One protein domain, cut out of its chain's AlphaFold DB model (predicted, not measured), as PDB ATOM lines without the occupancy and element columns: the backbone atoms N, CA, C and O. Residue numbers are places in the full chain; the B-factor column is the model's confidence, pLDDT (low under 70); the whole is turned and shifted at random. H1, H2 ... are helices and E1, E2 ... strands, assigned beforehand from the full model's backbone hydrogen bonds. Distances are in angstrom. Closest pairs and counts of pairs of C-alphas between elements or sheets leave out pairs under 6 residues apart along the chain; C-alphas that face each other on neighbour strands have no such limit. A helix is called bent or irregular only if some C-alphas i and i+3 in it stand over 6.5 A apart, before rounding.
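AT A GLANCE: This is residues 2 to 110 of the 112 residues of an uncharacterized protein of Agrobacterium vitis (UniProt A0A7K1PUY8). What does this domain look like? A small ribbon of two strands, E1 and E2, has H5 and residues 25 to 33 of H2 over one face, while H2 reaches out from this body as a long arm, with H1 turned across its far end. H3 packs on residues 101 to 105 of H5, and the short H4 lies by E2. How large and how well formed is it? The printed part has 109 residues, mostly helix by class, in the order H1 H2 E1 H3 H4 E2 H5, with E1 and E2 antiparallel. It is loose, with a radius of gyration of the C-alphas of 16.7 A, and only just elongated, spanning 51 by 34 by 27 A.

IN THESE COORDINATES: Where are the strands? E1 is residues 47 to 51, 13.4 A long, from C-alpha 47 at (149.516, 206.085, 142.888), and E2 is residues 81 to 85, 13.5 A long. Where are the helices? H2, residues 13 to 35, measures 34.7 A, and H5, residues 92 to 108, measures 25.3 A and ends with C-alpha 108 at (132.507, 216.712, 153.060). H1 is residues 2 to 10, beginning at C-alpha 2 (168.055, 198.021, 123.104), H3 is residues 56 to 61 and H4 is residues 69 to 72. Is any helix irregular? H5 is, only just: C-alphas 104 and 107 are 6.7 A apart.

HOW THE PARTS SIT: How do the strands pair? E1 and E2 are antiparallel neighbours at 160 degrees, with N 48 and O 84 at 3.0 A and N 82 and O 50 at 2.9 A, both within hydrogen-bond range. What surrounds them? E2 and H5 are near each other, as are H2 and E1; the closest C-alphas of H4 and E2, Ser 69 and Gly 81, are 5.3 A apart. How do the helices stand? With residues 28 to 35 alone H2 touches H5, closest at C-alphas Phe 35 and Ala 103, 6.0 A, the same way at a steep tilt of 45 degrees. H3 touches H5 at C-alphas Phe 59 and Cys 102, their closest, 6.7 A, opposite ways at a steep tilt of 60 degrees. H1 and H2 are close but not clearly touching, closest at C-alphas Trp 8 and Val 14, 6.2 A, and about perpendicular at 80 degrees. Are the helix backbones complete? In H1 and H3 every O i to N i+4 pair is within hydrogen-bond range, against 15 of 19 in H2 and 11 of 13 in H5; H4 is too short for such a pair.

THE WHOLE: How far does it reach? The two C-alphas farthest apart, Glu 3 and Ala 108, are 52.8 A apart, and residues 7 to 13 and 15 to 20 stand free. Is the printed part continuous and confident? It has no cut, H2 to E1 is the long link with 11 residues, and no printed residue is under 70 in pLDDT.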
ATOM      1  N   MET A   2     168.435 199.344 122.577       71.88
ATOM      2  CA  MET A   2     168.055 198.021 123.104       71.88
ATOM      3  C   MET A   2     169.222 197.263 123.767       71.88
ATOM      4  O   MET A   2     169.037 196.701 124.838       71.88
ATOM      5  N   GLU A   3     170.435 197.340 123.208       82.12
ATOM      6  CA  GLU A   3     171.637 196.708 123.790       82.12
ATOM      7  C   GLU A   3     171.990 197.243 125.185       82.12
ATOM      8  O   GLU A   3     172.350 196.472 126.064       82.12
ATOM      9  N   VAL A   4     171.803 198.546 125.426       83.19
ATOM     10  CA  VAL A   4     172.060 199.166 126.739       83.19
ATOM     11  C   VAL A   4     171.048 198.687 127.780       83.19
ATOM     12  O   VAL A   4     171.415 198.422 128.921       83.19
ATOM     13  N   ALA A   5     169.776 198.541 127.395       84.25
ATOM     14  CA  ALA A   5     168.747 198.018 128.291       84.25
ATOM     15  C   ALA A   5     168.996 196.543 128.638       84.25
ATOM     16  O   ALA A   5     168.895 196.176 129.805       84.25
ATOM     17  N   ILE A   6     169.370 195.720 127.651       89.31
ATOM     18  CA  ILE A   6     169.730 194.309 127.865       89.31
ATOM     19  C   ILE A   6     170.926 194.216 128.813       89.31
ATOM     20  O   ILE A   6     170.832 193.556 129.841       89.31
ATOM     21  N   GLN A   7     171.999 194.959 128.533       88.00
ATOM     22  CA  GLN A   7     173.199 194.958 129.362       88.00
ATOM     23  C   GLN A   7     172.908 195.391 130.806       88.00
ATOM     24  O   GLN A   7     173.457 194.820 131.743       88.00
ATOM     25  N   TRP A   8     172.027 196.373 131.006       85.81
ATOM     26  CA  TRP A   8     171.658 196.843 132.343       85.81
ATOM     27  C   TRP A   8     170.783 195.845 133.116       85.81
ATOM     28  O   TRP A   8     170.901 195.726 134.340       85.81
ATOM     29  N   ILE A   9     169.915 195.109 132.411       87.69
ATOM     30  CA  ILE A   9     169.138 194.003 132.987       87.69
ATOM     31  C   ILE A   9     170.084 192.866 133.392       87.69
ATOM     32  O   ILE A   9     170.028 192.398 134.528       87.69
ATOM     33  N   GLU A  10     170.976 192.454 132.491       90.44
ATOM     34  CA  GLU A  10     171.920 191.351 132.704       90.44
ATOM     35  C   GLU A  10     172.951 191.657 133.796       90.44
ATOM     36  O   GLU A  10     173.324 190.765 134.555       90.44
ATOM     37  N   SER A  11     173.365 192.919 133.940       87.44
ATOM     38  CA  SER A  11     174.292 193.338 134.994       87.44
ATOM     39  C   SER A  11     173.654 193.393 136.388       87.44
ATOM     40  O   SER A  11     174.341 193.718 137.353       87.44
ATOM     41  N   GLY A  12     172.341 193.156 136.506       84.75
ATOM     42  CA  GLY A  12     171.595 193.264 137.762       84.75
ATOM     43  C   GLY A  12     171.309 194.700 138.218       84.75
ATOM     44  O   GLY A  12     170.596 194.885 139.204       84.75
ATOM     45  N   GLY A  13     171.775 195.719 137.486       86.75
ATOM     46  CA  GLY A  13     171.597 197.129 137.858       86.75
ATOM     47  C   GLY A  13     170.129 197.568 137.872       86.75
ATOM     48  O   GLY A  13     169.747 198.454 138.635       86.75
ATOM     49  N   VAL A  14     169.273 196.902 137.094       87.69
ATOM     50  CA  VAL A  14     167.817 197.106 137.143       87.69
ATOM     51  C   VAL A  14     167.227 196.704 138.499       87.69
ATOM     52  O   VAL A  14     166.329 197.382 138.993       87.69
ATOM     53  N   ASN A  15     167.735 195.646 139.137       87.44
ATOM     54  CA  ASN A  15     167.213 195.193 140.429       87.44
ATOM     55  C   ASN A  15     167.535 196.190 141.547       87.44
ATOM     56  O   ASN A  15     166.663 196.501 142.360       87.44
ATOM     57  N   GLU A  16     168.758 196.725 141.558       87.44
ATOM     58  CA  GLU A  16     169.167 197.778 142.494       87.44
ATOM     59  C   GLU A  16     168.325 199.043 142.303       87.44
ATOM     60  O   GLU A  16     167.804 199.603 143.268       87.44
ATOM     61  N   GLN A  17     168.098 199.443 141.050       89.94
ATOM     62  CA  GLN A  17     167.265 200.601 140.739       89.94
ATOM     63  C   GLN A  17     165.816 200.416 141.207       89.94
ATOM     64  O   GLN A  17     165.234 201.326 141.796       89.94
ATOM     65  N   VAL A  18     165.228 199.237 140.991       90.19
ATOM     66  CA  VAL A  18     163.871 198.922 141.463       90.19
ATOM     67  C   VAL A  18     163.801 198.930 142.992       90.19
ATOM     68  O   VAL A  18     162.817 199.416 143.552       90.19
ATOM     69  N   ALA A  19     164.824 198.420 143.683       90.19
ATOM     70  CA  ALA A  19     164.889 198.467 145.143       90.19
ATOM     71  C   ALA A  19     164.920 199.916 145.656       90.19
ATOM     72  O   ALA A  19     164.134 200.268 146.536       90.19
ATOM     73  N   ASN A  20     165.741 200.772 145.046       90.31
ATOM     74  CA  ASN A  20     165.808 202.194 145.385       90.31
ATOM     75  C   ASN A  20     164.474 202.907 145.126       90.31
ATOM     76  O   ASN A  20     163.972 203.606 146.002       90.31
ATOM     77  N   GLN A  21     163.832 202.655 143.983       90.81
ATOM     78  CA  GLN A  21     162.520 203.230 143.668       90.81
ATOM     79  C   GLN A  21     161.441 202.825 144.678       90.81
ATOM     80  O   GLN A  21     160.583 203.635 145.032       90.81
ATOM     81  N   ARG A  22     161.469 201.582 145.174       91.81
ATOM     82  CA  ARG A  22     160.544 201.142 146.230       91.81
ATOM     83  C   ARG A  22     160.737 201.962 147.504       91.81
ATOM     84  O   ARG A  22     159.751 202.475 148.029       91.81
ATOM     85  N   LEU A  23     161.983 202.156 147.938       90.94
ATOM     86  CA  LEU A  23     162.310 202.983 149.105       90.94
ATOM     87  C   LEU A  23     161.881 204.447 148.913       90.94
ATOM     88  O   LEU A  23     161.346 205.067 149.832       90.94
ATOM     89  N   GLU A  24     162.057 204.995 147.710       91.50
ATOM     90  CA  GLU A  24     161.629 206.359 147.379       91.50
ATOM     91  C   GLU A  24     160.105 206.531 147.450       91.50
ATOM     92  O   GLU A  24     159.627 207.584 147.868       91.50
ATOM     93  N   ILE A  25     159.332 205.501 147.089       95.44
ATOM     94  CA  ILE A  25     157.860 205.513 147.116       95.44
ATOM     95  C   ILE A  25     157.306 205.285 148.530       95.44
ATOM     96  O   ILE A  25     156.222 205.782 148.858       95.44
ATOM     97  N   GLU A  26     158.036 204.581 149.395       95.38
ATOM     98  CA  GLU A  26     157.609 204.295 150.768       95.38
ATOM     99  C   GLU A  26     157.311 205.555 151.582       95.38
ATOM    100  O   GLU A  26     156.293 205.612 152.274       95.38
ATOM    101  N   ALA A  27     158.176 206.569 151.518       94.44
ATOM    102  CA  ALA A  27     158.008 207.778 152.322       94.44
ATOM    103  C   ALA A  27     156.780 208.621 151.903       94.44
ATOM    104  O   ALA A  27     155.982 208.951 152.785       94.44
ATOM    105  N   PRO A  28     156.562 208.936 150.608       96.56
ATOM    106  CA  PRO A  28     155.330 209.561 150.123       96.56
ATOM    107  C   PRO A  28     154.075 208.749 150.448       96.56
ATOM    108  O   PRO A  28     153.073 209.314 150.881       96.56
ATOM    109  N   HIS A  29     154.124 207.423 150.285       97.19
ATOM    110  CA  HIS A  29     152.980 206.569 150.592       97.19
ATOM    111  C   HIS A  29     152.641 206.599 152.085       97.19
ATOM    112  O   HIS A  29     151.485 206.783 152.461       97.19
ATOM    113  N   ARG A  30     153.655 206.500 152.952       96.00
ATOM    114  CA  ARG A  30     153.491 206.622 154.406       96.00
ATOM    115  C   ARG A  30     152.940 207.986 154.814       96.00
ATOM    116  O   ARG A  30     152.149 208.054 155.744       96.00
ATOM    117  N   LEU A  31     153.339 209.059 154.132       97.06
ATOM    118  CA  LEU A  31     152.762 210.380 154.359       97.06
ATOM    119  C   LEU A  31     151.267 210.391 154.018       97.06
ATOM    120  O   LEU A  31     150.461 210.847 154.820       97.06
ATOM    121  N   ALA A  32     150.881 209.817 152.876       97.69
ATOM    122  CA  ALA A  32     149.476 209.724 152.490       97.69
ATOM    123  C   ALA A  32     148.621 208.943 153.503       97.69
ATOM    124  O   ALA A  32     147.483 209.334 153.747       97.69
ATOM    125  N   THR A  33     149.157 207.904 154.157       97.19
ATOM    126  CA  THR A  33     148.405 207.136 155.177       97.19
ATOM    127  C   THR A  33     148.143 207.902 156.484       97.19
ATOM    128  O   THR A  33     147.345 207.450 157.315       97.19
ATOM    129  N   ALA A  34     148.793 209.055 156.685       96.75
ATOM    130  CA  ALA A  34     148.471 209.975 157.773       96.75
ATOM    131  C   ALA A  34     147.163 210.739 157.506       96.75
ATOM    132  O   ALA A  34     146.414 210.998 158.445       96.75
ATOM    133  N   PHE A  35     146.872 211.037 156.236       97.06
ATOM    134  CA  PHE A  35     145.673 211.754 155.791       97.06
ATOM    135  C   PHE A  35     144.523 210.816 155.401       97.06
ATOM    136  O   PHE A  35     143.361 211.146 155.615       97.06
ATOM    137  N   PHE A  36     144.855 209.638 154.869       96.25
ATOM    138  CA  PHE A  36     143.913 208.627 154.386       96.25
ATOM    139  C   PHE A  36     144.197 207.281 155.078       96.25
ATOM    140  O   PHE A  36     144.957 206.452 154.559       96.25
ATOM    141  N   PRO A  37     143.668 207.060 156.300       94.88
ATOM    142  CA  PRO A  37     143.942 205.864 157.097       94.88
ATOM    143  C   PRO A  37     143.561 204.541 156.420       94.88
ATOM    144  O   PRO A  37     144.156 203.513 156.741       94.88
ATOM    145  N   GLU A  38     142.618 204.552 155.479       93.50
ATOM    146  CA  GLU A  38     142.198 203.401 154.672       93.50
ATOM    147  C   GLU A  38     143.320 202.825 153.792       93.50
ATOM    148  O   GLU A  38     143.215 201.705 153.299       93.50
ATOM    149  N   LEU A  39     144.412 203.571 153.607       94.69
ATOM    150  CA  LEU A  39     145.593 203.107 152.883       94.69
ATOM    151  C   LEU A  39     146.520 202.230 153.739       94.69
ATOM    152  O   LEU A  39     147.446 201.616 153.211       94.69
ATOM    153  N   ARG A  40     146.329 202.179 155.061       93.94
ATOM    154  CA  ARG A  40     147.203 201.406 155.955       93.94
ATOM    155  C   ARG A  40     147.102 199.912 155.651       93.94
ATOM    156  O   ARG A  40     146.016 199.370 155.506       93.94
ATOM    157  N   GLY A  41     148.254 199.248 155.595       91.50
ATOM    158  CA  GLY A  41     148.353 197.828 155.243       91.50
ATOM    159  C   GLY A  41     148.428 197.561 153.737       91.50
ATOM    160  O   GLY A  41     148.808 196.457 153.351       91.50
ATOM    161  N   ASN A  42     148.157 198.560 152.890       92.81
ATOM    162  CA  ASN A  42     148.396 198.440 151.455       92.81
ATOM    163  C   ASN A  42     149.902 198.512 151.150       92.81
ATOM    164  O   ASN A  42     150.649 199.201 151.854       92.81
ATOM    165  N   PRO A  43     150.369 197.825 150.092       93.31
ATOM    166  CA  PRO A  43     151.746 197.966 149.645       93.31
ATOM    167  C   PRO A  43     152.015 199.409 149.174       93.31
ATOM    168  O   PRO A  43     151.153 200.006 148.518       93.31
ATOM    169  N   PRO A  44     153.213 199.963 149.446       94.50
ATOM    170  CA  PRO A  44     153.612 201.263 148.929       94.50
ATOM    171  C   PRO A  44     153.441 201.353 147.413       94.50
ATOM    172  O   PRO A  44     153.882 200.484 146.662       94.50
ATOM    173  N   SER A  45     152.799 202.427 146.966       94.38
ATOM    174  CA  SER A  45     152.476 202.662 145.562       94.38
ATOM    175  C   SER A  45     152.653 204.140 145.217       94.38
ATOM    176  O   SER A  45     152.271 204.992 146.026       94.38
ATOM    177  N   PRO A  46     153.173 204.465 144.015       94.69
ATOM    178  CA  PRO A  46     153.295 205.847 143.559       94.69
ATOM    179  C   PRO A  46     151.929 206.468 143.244       94.69
ATOM    180  O   PRO A  46     151.818 207.686 143.148       94.69
ATOM    181  N   HIS A  47     150.888 205.643 143.098       95.50
ATOM    182  CA  HIS A  47     149.516 206.085 142.888       95.50
ATOM    183  C   HIS A  47     148.608 205.533 143.981       95.50
ATOM    184  O   HIS A  47     148.636 204.336 144.270       95.50
ATOM    185  N   ILE A  48     147.762 206.392 144.533       95.69
ATOM    186  CA  ILE A  48     146.710 206.006 145.475       95.69
ATOM    187  C   ILE A  48     145.347 206.352 144.890       95.69
ATOM    188  O   ILE A  48     145.227 207.269 144.073       95.69
ATOM    189  N   PHE A  49     144.332 205.603 145.301       94.81
ATOM    190  CA  PHE A  49     142.945 205.849 144.939       94.81
ATOM    191  C   PHE A  49     142.162 206.210 146.195       94.81
ATOM    192  O   PHE A  49     142.187 205.449 147.159       94.81
ATOM    193  N   ILE A  50     141.471 207.346 146.163       94.62
ATOM    194  CA  ILE A  50     140.630 207.822 147.261       94.62
ATOM    195  C   ILE A  50     139.185 207.860 146.776       94.62
ATOM    196  O   ILE A  50     138.874 208.512 145.776       94.62
ATOM    197  N   SER A  51     138.307 207.151 147.486       93.25
ATOM    198  CA  SER A  51     136.871 207.165 147.197       93.25
ATOM    199  C   SER A  51     136.287 208.519 147.580       93.25
ATOM    200  O   SER A  51     136.443 208.964 148.718       93.25
ATOM    201  N   THR A  52     135.622 209.171 146.629       93.44
ATOM    202  CA  THR A  52     134.934 210.440 146.864       93.44
ATOM    203  C   THR A  52     133.948 210.761 145.755       93.44
ATOM    204  O   THR A  52     134.195 210.448 144.592       93.44
ATOM    205  N   LYS A  53     132.834 211.413 146.108       92.44
ATOM    206  CA  LYS A  53     131.904 212.000 145.132       92.44
ATOM    207  C   LYS A  53     132.303 213.424 144.722       92.44
ATOM    208  O   LYS A  53     131.630 214.009 143.880       92.44
ATOM    209  N   ALA A  54     133.357 213.992 145.317       92.62
ATOM    210  CA  ALA A  54     133.814 215.336 144.989       92.62
ATOM    211  C   ALA A  54     134.265 215.414 143.515       92.62
ATOM    212  O   ALA A  54     135.089 214.596 143.090       92.62
ATOM    213  N   PRO A  55     133.760 216.385 142.731       90.56
ATOM    214  CA  PRO A  55     134.244 216.624 141.376       90.56
ATOM    215  C   PRO A  55     135.714 217.077 141.378       90.56
ATOM    216  O   PRO A  55     136.191 217.696 142.333       90.56
ATOM    217  N   GLY A  56     136.445 216.763 140.302       89.62
ATOM    218  CA  GLY A  56     137.884 217.045 140.188       89.62
ATOM    219  C   GLY A  56     138.206 218.540 140.276       89.62
ATOM    220  O   GLY A  56     139.205 218.933 140.876       89.62
ATOM    221  N   GLU A  57     137.302 219.370 139.766       92.31
ATOM    222  CA  GLU A  57     137.378 220.828 139.717       92.31
ATOM    223  C   GLU A  57     137.479 221.464 141.114       92.31
ATOM    224  O   GLU A  57     138.079 222.531 141.270       92.31
ATOM    225  N   LEU A  58     136.942 220.812 142.155       94.62
ATOM    226  CA  LEU A  58     137.088 221.282 143.539       94.62
ATOM    227  C   LEU A  58     138.533 221.157 144.028       94.62
ATOM    228  O   LEU A  58     139.047 222.069 144.675       94.62
ATOM    229  N   PHE A  59     139.205 220.057 143.687       95.56
ATOM    230  CA  PHE A  59     140.616 219.871 144.020       95.56
ATOM    231  C   PHE A  59     141.482 220.860 143.240       95.56
ATOM    232  O   PHE A  59     142.371 221.484 143.823       95.56
ATOM    233  N   GLU A  60     141.180 221.074 141.956       94.62
ATOM    234  CA  GLU A  60     141.896 222.052 141.130       94.62
ATOM    235  C   GLU A  60     141.747 223.475 141.672       94.62
ATOM    236  O   GLU A  60     142.736 224.204 141.756       94.62
ATOM    237  N   SER A  61     140.548 223.845 142.130       95.75
ATOM    238  CA  SER A  61     140.285 225.134 142.783       95.75
ATOM    239  C   SER A  61     141.055 225.292 144.101       95.75
ATOM    240  O   SER A  61     141.455 226.398 144.459       95.75
ATOM    241  N   ALA A  62     141.340 224.187 144.796       95.50
ATOM    242  CA  ALA A  62     142.246 224.147 145.945       95.50
ATOM    243  C   ALA A  62     143.736 224.072 145.540       95.50
ATOM    244  O   ALA A  62     144.617 223.920 146.389       95.50
ATOM    245  N   GLY A  63     144.064 224.179 144.252       95.12
ATOM    246  CA  GLY A  63     145.431 224.120 143.739       95.12
ATOM    247  C   GLY A  63     146.033 222.713 143.719       95.12
ATOM    248  O   GLY A  63     147.257 222.580 143.729       95.12
ATOM    249  N   VAL A  64     145.206 221.665 143.709       96.25
ATOM    250  CA  VAL A  64     145.635 220.264 143.637       96.25
ATOM    251  C   VAL A  64     145.115 219.623 142.355       96.25
ATOM    252  O   VAL A  64     143.915 219.516 142.137       96.25
ATOM    253  N   ARG A  65     146.022 219.141 141.502       94.69
ATOM    254  CA  ARG A  65     145.635 218.376 140.309       94.69
ATOM    255  C   ARG A  65     145.463 216.905 140.657       94.69
ATOM    256  O   ARG A  65     146.382 216.278 141.184       94.69
ATOM    257  N   VAL A  66     144.309 216.353 140.308       94.81
ATOM    258  CA  VAL A  66     143.950 214.948 140.536       94.81
ATOM    259  C   VAL A  66     143.407 214.347 139.248       94.81
ATOM    260  O   VAL A  66     142.915 215.063 138.382       94.81
ATOM    261  N   ALA A  67     143.484 213.026 139.105       93.94
ATOM    262  CA  ALA A  67     142.845 212.351 137.982       93.94
ATOM    263  C   ALA A  67     141.536 211.708 138.448       93.94
ATOM    264  O   ALA A  67     141.549 210.850 139.330       93.94
ATOM    265  N   SER A  68     140.410 212.098 137.854       91.69
ATOM    266  CA  SER A  68     139.107 211.498 138.163       91.69
ATOM    267  C   SER A  68     139.066 210.014 137.777       91.69
ATOM    268  O   SER A  68     139.589 209.639 136.722       91.69
ATOM    269  N   SER A  69     138.409 209.175 138.587       89.88
ATOM    270  CA  SER A  69     138.206 207.742 138.311       89.88
ATOM    271  C   SER A  69     137.524 207.491 136.963       89.88
ATOM    272  O   SER A  69     137.849 206.525 136.265       89.88
ATOM    273  N   TRP A  70     136.653 208.410 136.542       87.94
ATOM    274  CA  TRP A  70     135.985 208.392 135.241       87.94
ATOM    275  C   TRP A  70     136.959 208.405 134.064       87.94
ATOM    276  O   TRP A  70     136.702 207.750 133.059       87.94
ATOM    277  N   SER A  71     138.121 209.047 134.212       87.31
ATOM    278  CA  SER A  71     139.151 209.110 133.162       87.31
ATOM    279  C   SER A  71     139.748 207.740 132.830       87.31
ATOM    280  O   SER A  71     140.324 207.551 131.763       87.31
ATOM    281  N   PHE A  72     139.636 206.781 133.752       86.31
ATOM    282  CA  PHE A  72     140.172 205.426 133.607       86.31
ATOM    283  C   PHE A  72     139.075 204.379 133.410       86.31
ATOM    284  O   PHE A  72     139.365 203.194 133.240       86.31
ATOM    285  N   SER A  73     137.815 204.800 133.460       86.44
ATOM    286  CA  SER A  73     136.688 203.885 133.510       86.44
ATOM    287  C   SER A  73     136.143 203.603 132.124       86.44
ATOM    288  O   SER A  73     135.865 204.502 131.339       86.44
ATOM    289  N   ARG A  74     135.954 202.315 131.831       84.56
ATOM    290  CA  ARG A  74     135.330 201.849 130.583       84.56
ATOM    291  C   ARG A  74     133.817 201.670 130.710       84.56
ATOM    292  O   ARG A  74     133.183 201.276 129.735       84.56
ATOM    293  N   ARG A  75     133.256 201.882 131.906       80.94
ATOM    294  CA  ARG A  75     131.840 201.665 132.206       80.94
ATOM    295  C   ARG A  75     131.209 202.888 132.883       80.94
ATOM    296  O   ARG A  75     131.915 203.573 133.625       80.94
ATOM    297  N   PRO A  76     129.903 203.140 132.661       72.50
ATOM    298  CA  PRO A  76     129.174 204.252 133.272       72.50
ATOM    299  C   PRO A  76     128.904 204.098 134.775       72.50
ATOM    300  O   PRO A  76     128.336 205.000 135.367       72.50
ATOM    301  N   ASP A  77     129.229 202.960 135.386       78.94
ATOM    302  CA  ASP A  77     128.974 202.627 136.796       78.94
ATOM    303  C   ASP A  77     130.264 202.611 137.631       78.94
ATOM    304  O   ASP A  77     130.373 201.915 138.639       78.94
ATOM    305  N   ALA A  78     131.273 203.362 137.190       77.75
ATOM    306  CA  ALA A  78     132.551 203.440 137.867       77.75
ATOM    307  C   ALA A  78     132.410 203.926 139.309       77.75
ATOM    308  O   ALA A  78     131.694 204.888 139.594       77.75
ATOM    309  N   HIS A  79     133.169 203.303 140.212       84.00
ATOM    310  CA  HIS A  79     133.225 203.757 141.593       84.00
ATOM    311  C   HIS A  79     133.768 205.197 141.645       84.00
ATOM    312  O   HIS A  79     134.846 205.469 141.091       84.00
ATOM    313  N   PRO A  80     133.038 206.140 142.266       90.19
ATOM    314  CA  PRO A  80     133.433 207.536 142.273       90.19
ATOM    315  C   PRO A  80     134.683 207.719 143.137       90.19
ATOM    316  O   PRO A  80     134.782 207.224 144.264       90.19
ATOM    317  N   GLY A  81     135.666 208.425 142.591       93.50
ATOM    318  CA  GLY A  81     136.880 208.733 143.320       93.50
ATOM    319  C   GLY A  81     137.921 209.436 142.476       93.50
ATOM    320  O   GLY A  81     137.708 209.770 141.307       93.50
ATOM    321  N   ILE A  82     139.076 209.637 143.090       94.38
ATOM    322  CA  ILE A  82     140.223 210.290 142.478       94.38
ATOM    323  C   ILE A  82     141.465 209.418 142.616       94.38
ATOM    324  O   ILE A  82     141.665 208.719 143.609       94.38
ATOM    325  N   ARG A  83     142.333 209.484 141.609       95.19
ATOM    326  CA  ARG A  83     143.681 208.928 141.640       95.19
ATOM    327  C   ARG A  83     144.681 210.056 141.866       95.19
ATOM    328  O   ARG A  83     144.703 211.029 141.111       95.19
ATOM    329  N   ILE A  84     145.544 209.887 142.861       95.62
ATOM    330  CA  ILE A  84     146.592 210.847 143.225       95.62
ATOM    331  C   ILE A  84     147.951 210.210 142.932       95.62
ATOM    332  O   ILE A  84     148.207 209.082 143.352       95.62
ATOM    333  N   CYS A  85     148.816 210.921 142.205       96.44
ATOM    334  CA  CYS A  85     150.208 210.527 141.990       96.44
ATOM    335  C   CYS A  85     151.094 211.176 143.058       96.44
ATOM    336  O   CYS A  85     151.234 212.397 143.095       96.44
ATOM    337  N   LEU A  86     151.696 210.361 143.920       96.38
ATOM    338  CA  LEU A  86     152.508 210.812 145.051       96.38
ATOM    339  C   LEU A  86     153.915 211.253 144.634       96.38
ATOM    340  O   LEU A  86     154.539 212.043 145.335       96.38
ATOM    341  N   SER A  87     154.403 210.777 143.487       94.19
ATOM    342  CA  SER A  87     155.710 211.150 142.932       94.19
ATOM    343  C   SER A  87     155.659 212.355 141.989       94.19
ATOM    344  O   SER A  87     156.704 212.848 141.578       94.19
ATOM    345  N   ALA A  88     154.466 212.851 141.638       94.62
ATOM    346  CA  ALA A  88     154.314 214.011 140.757       94.62
ATOM    347  C   ALA A  88     154.530 215.354 141.475       94.62
ATOM    348  O   ALA A  88     154.693 216.385 140.820       94.62
ATOM    349  N   ALA A  89     154.491 215.364 142.809       94.62
ATOM    350  CA  ALA A  89     154.722 216.573 143.584       94.62
ATOM    351  C   ALA A  89     156.201 217.002 143.482       94.62
ATOM    352  O   ALA A  89     157.090 216.164 143.618       94.62
ATOM    353  N   PRO A  90     156.496 218.305 143.308       94.06
ATOM    354  CA  PRO A  90     157.868 218.790 143.135       94.06
ATOM    355  C   PRO A  90     158.706 218.719 144.420       94.06
ATOM    356  O   PRO A  90     159.926 218.849 144.376       94.06
ATOM    357  N   SER A  91     158.064 218.560 145.580       95.25
ATOM    358  CA  SER A  91     158.733 218.396 146.868       95.25
ATOM    359  C   SER A  91     157.824 217.695 147.874       95.25
ATOM    360  O   SER A  91     156.600 217.661 147.720       95.25
ATOM    361  N   ARG A  92     158.419 217.188 148.960       94.44
ATOM    362  CA  ARG A  92     157.672 216.575 150.068       94.44
ATOM    363  C   ARG A  92     156.726 217.559 150.762       94.44
ATOM    364  O   ARG A  92     155.637 217.163 151.153       94.44
ATOM    365  N   VAL A  93     157.119 218.827 150.882       97.19
ATOM    366  CA  VAL A  93     156.271 219.884 151.463       97.19
ATOM    367  C   VAL A  93     155.072 220.170 150.559       97.19
ATOM    368  O   VAL A  93     153.952 220.282 151.041       97.19
ATOM    369  N   ALA A  94     155.281 220.233 149.239       97.19
ATOM    370  CA  ALA A  94     154.183 220.408 148.290       97.19
ATOM    371  C   ALA A  94     153.212 219.217 148.320       97.19
ATOM    372  O   ALA A  94     152.000 219.417 148.244       97.19
ATOM    373  N   LEU A  95     153.735 217.993 148.465       97.81
ATOM    374  CA  LEU A  95     152.918 216.793 148.631       97.81
ATOM    375  C   LEU A  95     152.076 216.851 149.912       97.81
ATOM    376  O   LEU A  95     150.880 216.591 149.851       97.81
ATOM    377  N   ASP A  96     152.680 217.206 151.045       98.31
ATOM    378  CA  ASP A  96     151.997 217.323 152.340       98.31
ATOM    379  C   ASP A  96     150.827 218.319 152.286       98.31
ATOM    380  O   ASP A  96     149.688 217.970 152.598       98.31
ATOM    381  N   ILE A  97     151.078 219.523 151.759       98.19
ATOM    382  CA  ILE A  97     150.050 220.555 151.573       98.19
ATOM    383  C   ILE A  97     148.924 220.051 150.659       98.19
ATOM    384  O   ILE A  97     147.746 220.257 150.955       98.19
ATOM    385  N   ALA A  98     149.264 219.392 149.549       98.00
ATOM    386  CA  ALA A  98     148.269 218.865 148.620       98.00
ATOM    387  C   ALA A  98     147.410 217.760 149.258       98.00
ATOM    388  O   ALA A  98     146.193 217.759 149.084       98.00
ATOM    389  N   LEU A  99     148.022 216.850 150.024       98.00
ATOM    390  CA  LEU A  99     147.311 215.789 150.740       98.00
ATOM    391  C   LEU A  99     146.381 216.357 151.816       98.00
ATOM    392  O   LEU A  99     145.237 215.913 151.896       98.00
ATOM    393  N   SER A 100     146.823 217.370 152.568       98.00
ATOM    394  CA  SER A 100     145.978 218.071 153.545       98.00
ATOM    395  C   SER A 100     144.734 218.669 152.888       98.00
ATOM    396  O   SER A 100     143.618 218.423 153.333       98.00
ATOM    397  N   ARG A 101     144.902 219.382 151.768       97.56
ATOM    398  CA  ARG A 101     143.777 219.974 151.021       97.56
ATOM    399  C   ARG A 101     142.815 218.917 150.485       97.56
ATOM    400  O   ARG A 101     141.603 219.092 150.557       97.56
ATOM    401  N   CYS A 102     143.331 217.795 149.978       96.56
ATOM    402  CA  CYS A 102     142.478 216.674 149.586       96.56
ATOM    403  C   CYS A 102     141.685 216.122 150.782       96.56
ATOM    404  O   CYS A 102     140.494 215.851 150.646       96.56
ATOM    405  N   ALA A 103     142.326 215.972 151.943       96.00
ATOM    406  CA  ALA A 103     141.697 215.460 153.158       96.00
ATOM    407  C   ALA A 103     140.641 216.412 153.747       96.00
ATOM    408  O   ALA A 103     139.725 215.949 154.415       96.00
ATOM    409  N   GLU A 104     140.716 217.713 153.468       95.88
ATOM    410  CA  GLU A 104     139.660 218.678 153.810       95.88
ATOM    411  C   GLU A 104     138.427 218.531 152.899       95.88
ATOM    412  O   GLU A 104     137.291 218.646 153.358       95.88
ATOM    413  N   ILE A 105     138.633 218.232 151.612       95.38
ATOM    414  CA  ILE A 105     137.553 218.128 150.613       95.38
ATOM    415  C   ILE A 105     136.806 216.791 150.716       95.38
ATOM    416  O   ILE A 105     135.574 216.755 150.633       95.38
ATOM    417  N   VAL A 106     137.535 215.682 150.863       92.88
ATOM    418  CA  VAL A 106     136.998 214.318 150.721       92.88
ATOM    419  C   VAL A 106     135.876 213.990 151.726       92.88
ATOM    420  O   VAL A 106     134.820 213.540 151.275       92.88
ATOM    421  N   PRO A 107     136.015 214.235 153.046       86.56
ATOM    422  CA  PRO A 107     134.975 213.915 154.028       86.56
ATOM    423  C   PRO A 107     133.651 214.640 153.772       86.56
ATOM    424  O   PRO A 107     132.592 214.024 153.874       86.56
ATOM    425  N   ALA A 108     133.699 215.912 153.362       74.75
ATOM    426  CA  ALA A 108     132.507 216.712 153.060       74.75
ATOM    427  C   ALA A 108     131.669 216.138 151.900       74.75
ATOM    428  O   ALA A 108     130.487 216.448 151.773       74.75
ATOM    429  N   HIS A 109     132.265 215.269 151.081       79.81
ATOM    430  CA  HIS A 109     131.649 214.679 149.892       79.81
ATOM    431  C   HIS A 109     131.525 213.150 149.976       79.81
ATOM    432  O   HIS A 109     131.153 212.503 148.995       79.81
ATOM    433  N   ASN A 110     131.804 212.575 151.150       73.88
ATOM    434  CA  ASN A 110     131.601 211.158 151.456       73.88
ATOM    435  C   ASN A 110     130.318 210.894 152.255       73.88
ATOM    436  O   ASN A 110     130.051 209.744 152.595       73.88
TER     437      ASN A 110